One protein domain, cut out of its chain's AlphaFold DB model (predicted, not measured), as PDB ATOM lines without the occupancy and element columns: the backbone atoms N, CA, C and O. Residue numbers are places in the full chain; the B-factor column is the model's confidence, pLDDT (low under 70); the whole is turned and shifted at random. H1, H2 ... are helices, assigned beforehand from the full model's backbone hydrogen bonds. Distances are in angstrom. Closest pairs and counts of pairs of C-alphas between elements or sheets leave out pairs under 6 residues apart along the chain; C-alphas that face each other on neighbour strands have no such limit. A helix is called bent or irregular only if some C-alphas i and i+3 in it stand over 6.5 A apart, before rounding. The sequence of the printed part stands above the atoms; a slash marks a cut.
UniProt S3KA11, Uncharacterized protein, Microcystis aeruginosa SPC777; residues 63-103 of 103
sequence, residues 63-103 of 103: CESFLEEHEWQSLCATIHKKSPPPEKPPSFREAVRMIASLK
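Overview. This is residues 63 to 103 of the 103 residues of an uncharacterized protein of Microcystis aeruginosa SPC777 (UniProt S3KA11). Two short helices, H1 and H2, cross one over the other at a steep tilt, and the long link between them, residues 81 to 91, folds back past H1 to reach the first residue of H2. Residues 63 to 68, before H1, make a short lead-in that belongs to no named helix. The printed part has 41 residues with two named helices, H1 and then H2, and no named strand; the class is all helix. The whole is compact, with a radius of gyration of the C-alphas of 9.1 A, and spans 23 by 23 by 13 A, only just flat.

Arrangement. Begin with the longest helix, H1, residues 69 to 80, and look from it to H2, residues 92 to 101. The two touch, with 7 pairs of C-alphas within 8 A. For the closest pair, go to the C-alphas of Ile 79 and Met 98, which are 6.8 A apart. The lines of the helices stand at a steep tilt of 53 degrees, and they run the same way. Their centres are 10.8 A apart. In the backbones of H1 and H2, each O i to N i+4 pair is within hydrogen-bond range.

Along the chain. Find C-alpha 69 at (168.524, 242.923, 195.099); from there H1 runs 16.5 A to C-alpha 80 at (166.991, 258.189, 201.285). H2 runs 14.3 A from C-alpha 92 to C-alpha 101, which you will find at (160.233, 253.639, 208.993). Neither helix is bent.

Size, cuts and confidence. The two C-alphas farthest apart are those of Glu 87 and Lys 103, at 24.6 A. The printed part has no cut, and it ends at residue 103, the chain's last. The link from H1 to H2, 11 residues, is long. In the B-factor column, the mean pLDDT of the printed part of this model is 90.0, and residue 103 is the one printed residue under 70.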
ATOM      1  N   CYS A  63     171.362 242.085 204.337       93.75
ATOM      2  CA  CYS A  63     169.910 241.980 204.170       93.75
ATOM      3  C   CYS A  63     169.486 241.071 203.003       93.75
ATOM      4  O   CYS A  63     168.317 240.699 202.927       93.75
ATOM      5  N   GLU A  64     170.418 240.668 202.136       94.19
ATOM      6  CA  GLU A  64     170.180 239.739 201.016       94.19
ATOM      7  C   GLU A  64     169.679 238.362 201.465       94.19
ATOM      8  O   GLU A  64     169.083 237.616 200.697       94.19
ATOM      9  N   SER A  65     169.868 238.029 202.741       90.94
ATOM     10  CA  SER A  65     169.276 236.840 203.357       90.94
ATOM     11  C   SER A  65     167.739 236.838 203.351       90.94
ATOM     12  O   SER A  65     167.132 235.779 203.533       90.94
ATOM     13  N   PHE A  66     167.090 237.998 203.184       93.06
ATOM     14  CA  PHE A  66     165.627 238.099 203.181       93.06
ATOM     15  C   PHE A  66     165.026 239.103 202.190       93.06
ATOM     16  O   PHE A  66     163.802 239.099 202.060       93.06
ATOM     17  N   LEU A  67     165.842 239.944 201.548       93.88
ATOM     18  CA  LEU A  67     165.439 240.864 200.485       93.88
ATOM     19  C   LEU A  67     166.211 240.546 199.213       93.88
ATOM     20  O   LEU A  67     167.436 240.444 199.244       93.88
ATOM     21  N   GLU A  68     165.513 240.466 198.093       95.25
ATOM     22  CA  GLU A  68     166.150 240.417 196.784       95.25
ATOM     23  C   GLU A  68     166.809 241.761 196.442       95.25
ATOM     24  O   GLU A  68     166.503 242.803 197.032       95.25
ATOM     25  N   GLU A  69     167.723 241.750 195.467       93.50
ATOM     26  CA  GLU A  69     168.524 242.923 195.099       93.50
ATOM     27  C   GLU A  69     167.664 244.163 194.823       93.50
ATOM     28  O   GLU A  69     167.861 245.234 195.399       93.50
ATOM     29  N   HIS A  70     166.641 243.985 193.993       92.56
ATOM     30  CA  HIS A  70     165.734 245.057 193.619       92.56
ATOM     31  C   HIS A  70     164.875 245.548 194.801       92.56
ATOM     32  O   HIS A  70     164.510 246.725 194.847       92.56
ATOM     33  N   GLU A  71     164.571 244.687 195.778       94.31
ATOM     34  CA  GLU A  71     163.764 245.044 196.948       94.31
ATOM     35  C   GLU A  71     164.542 245.953 197.898       94.31
ATOM     36  O   GLU A  71     164.036 247.009 198.296       94.31
ATOM     37  N   TRP A  72     165.786 245.594 198.244       94.06
ATOM     38  CA  TRP A  72     166.588 246.434 199.135       94.06
ATOM     39  C   TRP A  72     167.060 247.716 198.440       94.06
ATOM     40  O   TRP A  72     167.093 248.770 199.078       94.06
ATOM     41  N   GLN A  73     167.331 247.683 197.130       93.50
ATOM     42  CA  GLN A  73     167.630 248.891 196.354       93.50
ATOM     43  C   GLN A  73     166.437 249.855 196.341       93.50
ATOM     44  O   GLN A  73     166.600 251.047 196.623       93.50
ATOM     45  N   SER A  74     165.227 249.342 196.085       92.62
ATOM     46  CA  SER A  74     163.991 250.132 196.125       92.62
ATOM     47  C   SER A  74     163.721 250.695 197.522       92.62
ATOM     48  O   SER A  74     163.335 251.860 197.666       92.62
ATOM     49  N   LEU A  75     163.964 249.905 198.570       93.19
ATOM     50  CA  LEU A  75     163.834 250.340 199.959       93.19
ATOM     51  C   LEU A  75     164.780 251.511 200.266       93.19
ATOM     52  O   LEU A  75     164.337 252.551 200.759       93.19
ATOM     53  N   CYS A  76     166.063 251.383 199.924       92.62
ATOM     54  CA  CYS A  76     167.060 252.433 200.124       92.62
ATOM     55  C   CYS A  76     166.725 253.706 199.335       92.62
ATOM     56  O   CYS A  76     166.790 254.804 199.891       92.62
ATOM     57  N   ALA A  77     166.330 253.576 198.066       91.62
ATOM     58  CA  ALA A  77     165.940 254.714 197.235       91.62
ATOM     59  C   ALA A  77     164.732 255.462 197.828       91.62
ATOM     60  O   ALA A  77     164.731 256.695 197.887       91.62
ATOM     61  N   THR A  78     163.744 254.719 198.337       90.81
ATOM     62  CA  THR A  78     162.527 255.265 198.959       90.81
ATOM     63  C   THR A  78     162.837 256.030 200.246       90.81
ATOM     64  O   THR A  78     162.364 257.153 200.432       90.81
ATOM     65  N   ILE A  79     163.664 255.457 201.126       91.06
ATOM     66  CA  ILE A  79     164.011 256.063 202.420       91.06
ATOM     67  C   ILE A  79     164.942 257.264 202.255       91.06
ATOM     68  O   ILE A  79     164.710 258.321 202.847       91.06
ATOM     69  N   HIS A  80     165.993 257.133 201.445       87.69
ATOM     70  CA  HIS A  80     166.991 258.189 201.285       87.69
ATOM     71  C   HIS A  80     166.582 259.268 200.282       87.69
ATOM     72  O   HIS A  80     167.245 260.303 200.221       87.69
ATOM     73  N   LYS A  81     165.508 259.045 199.507       84.50
ATOM     74  CA  LYS A  81     165.049 259.927 198.419       84.50
ATOM     75  C   LYS A  81     166.180 260.290 197.449       84.50
ATOM     76  O   LYS A  81     166.252 261.413 196.953       84.50
ATOM     77  N   LYS A  82     167.101 259.350 197.226       78.06
ATOM     78  CA  LYS A  82     168.286 259.513 196.382       78.06
ATOM     79  C   LYS A  82     168.345 258.396 195.353       78.06
ATOM     80  O   LYS A  82     168.024 257.248 195.647       78.06
ATOM     81  N   SER A  83     168.782 258.759 194.155       73.31
ATOM     82  CA  SER A  83     169.179 257.839 193.094       73.31
ATOM     83  C   SER A  83     170.570 258.246 192.603       73.31
ATOM     84  O   SER A  83     170.811 259.450 192.463       73.31
ATOM     85  N   PRO A  84     171.482 257.293 192.355       73.12
ATOM     86  CA  PRO A  84     171.278 255.838 192.361       73.12
ATOM     87  C   PRO A  84     171.244 255.208 193.774       73.12
ATOM     88  O   PRO A  84     171.712 255.831 194.733       73.12
ATOM     89  N   PRO A  85     170.661 254.000 193.921       77.31
ATOM     90  CA  PRO A  85     170.760 253.217 195.151       77.31
ATOM     91  C   PRO A  85     172.227 252.847 195.448       77.31
ATOM     92  O   PRO A  85     173.063 252.868 194.543       77.31
ATOM     93  N   PRO A  86     172.567 252.540 196.712       82.62
ATOM     94  CA  PRO A  86     173.928 252.158 197.072       82.62
ATOM     95  C   PRO A  86     174.350 250.861 196.364       82.62
ATOM     96  O   PRO A  86     173.542 249.957 196.199       82.62
ATOM     97  N   GLU A  87     175.630 250.754 195.991       83.94
ATOM     98  CA  GLU A  87     176.196 249.547 195.352       83.94
ATOM     99  C   GLU A  87     176.298 248.349 196.305       83.94
ATOM    100  O   GLU A  87     176.451 247.213 195.865       83.94
ATOM    101  N   LYS A  88     176.256 248.596 197.619       89.50
ATOM    102  CA  LYS A  88     176.371 247.562 198.650       89.50
ATOM    103  C   LYS A  88     175.057 247.421 199.414       89.50
ATOM    104  O   LYS A  88     174.465 248.450 199.760       89.50
ATOM    105  N   PRO A  89     174.651 246.183 199.738       92.38
ATOM    106  CA  PRO A  89     173.459 245.948 200.529       92.38
ATOM    107  C   PRO A  89     173.647 246.483 201.958       92.38
ATOM    108  O   PRO A  89     174.744 246.384 202.521       92.38
ATOM    109  N   PRO A  90     172.593 247.052 202.566       94.06
ATOM    110  CA  PRO A  90     172.604 247.430 203.972       94.06
ATOM    111  C   PRO A  90     172.682 246.194 204.881       94.06
ATOM    112  O   PRO A  90     172.344 245.071 204.489       94.06
ATOM    113  N   SER A  91     173.065 246.405 206.140       95.88
ATOM    114  CA  SER A  91     172.984 245.342 207.147       95.88
ATOM    115  C   SER A  91     171.529 244.934 207.407       95.88
ATOM    116  O   SER A  91     170.591 245.723 207.236       95.88
ATOM    117  N   PHE A  92     171.314 243.711 207.892       96.06
ATOM    118  CA  PHE A  92     169.998 243.181 208.241       96.06
ATOM    119  C   PHE A  92     169.265 244.127 209.196       96.06
ATOM    120  O   PHE A  92     168.081 244.430 209.026       96.06
ATOM    121  N   ARG A  93     169.976 244.642 210.208       96.25
ATOM    122  CA  ARG A  93     169.413 245.574 211.189       96.25
ATOM    123  C   ARG A  93     168.994 246.895 210.549       96.25
ATOM    124  O   ARG A  93     167.944 247.426 210.910       96.25
ATOM    125  N   GLU A  94     169.798 247.438 209.642       94.75
ATOM    126  CA  GLU A  94     169.464 248.668 208.919       94.75
ATOM    127  C   GLU A  94     168.258 248.463 208.009       94.75
ATOM    128  O   GLU A  94     167.327 249.264 208.066       94.75
ATOM    129  N   ALA A  95     168.211 247.361 207.258       95.31
ATOM    130  CA  ALA A  95     167.078 247.025 206.402       95.31
ATOM    131  C   ALA A  95     165.770 246.900 207.198       95.31
ATOM    132  O   ALA A  95     164.767 247.517 206.844       95.31
ATOM    133  N   VAL A  96     165.780 246.195 208.334       95.62
ATOM    134  CA  VAL A  96     164.595 246.088 209.204       95.62
ATOM    135  C   VAL A  96     164.168 247.448 209.764       95.62
ATOM    136  O   VAL A  96     162.973 247.729 209.845       95.62
ATOM    137  N   ARG A  97     165.115 248.325 210.123       95.00
ATOM    138  CA  ARG A  97     164.798 249.696 210.561       95.00
ATOM    139  C   ARG A  97     164.205 250.538 209.437       95.00
ATOM    140  O   ARG A  97     163.265 251.284 209.689       95.00
ATOM    141  N   MET A  98     164.729 250.404 208.221       94.81
ATOM    142  CA  MET A  98     164.196 251.075 207.039       94.81
ATOM    143  C   MET A  98     162.756 250.642 206.775       94.81
ATOM    144  O   MET A  98     161.885 251.506 206.690       94.81
ATOM    145  N   ILE A  99     162.478 249.333 206.778       94.62
ATOM    146  CA  ILE A  99     161.113 248.794 206.652       94.62
ATOM    147  C   ILE A  99     160.199 249.367 207.741       94.62
ATOM    148  O   ILE A  99     159.101 249.823 207.442       94.62
ATOM    149  N   ALA A 100     160.656 249.409 208.996       92.44
ATOM    150  CA  ALA A 100     159.873 249.951 210.109       92.44
ATOM    151  C   ALA A 100     159.610 251.468 210.014       92.44
ATOM    152  O   ALA A 100     158.720 251.973 210.697       92.44
ATOM    153  N   SER A 101     160.389 252.197 209.210       92.75
ATOM    154  CA  SER A 101     160.233 253.639 208.993       92.75
ATOM    155  C   SER A 101     159.373 253.999 207.778       92.75
ATOM    156  O   SER A 101     159.069 255.179 207.588       92.75
ATOM    157  N   LEU A 102     158.978 253.006 206.971       88.94
ATOM    158  CA  LEU A 102     158.033 253.207 205.877       88.94
ATOM    159  C   LEU A 102     156.692 253.684 206.455       88.94
ATOM    160  O   LEU A 102     156.175 253.099 207.407       88.94
ATOM    161  N   LYS A 103     156.177 254.785 205.903       58.53
ATOM    162  CA  LYS A 103     154.878 255.366 206.259       58.53
ATOM    163  C   LYS A 103     153.793 254.889 205.314       58.53
ATOM    164  O   LYS A 103     154.092 254.810 204.104       58.53
TER     165      LYS A 103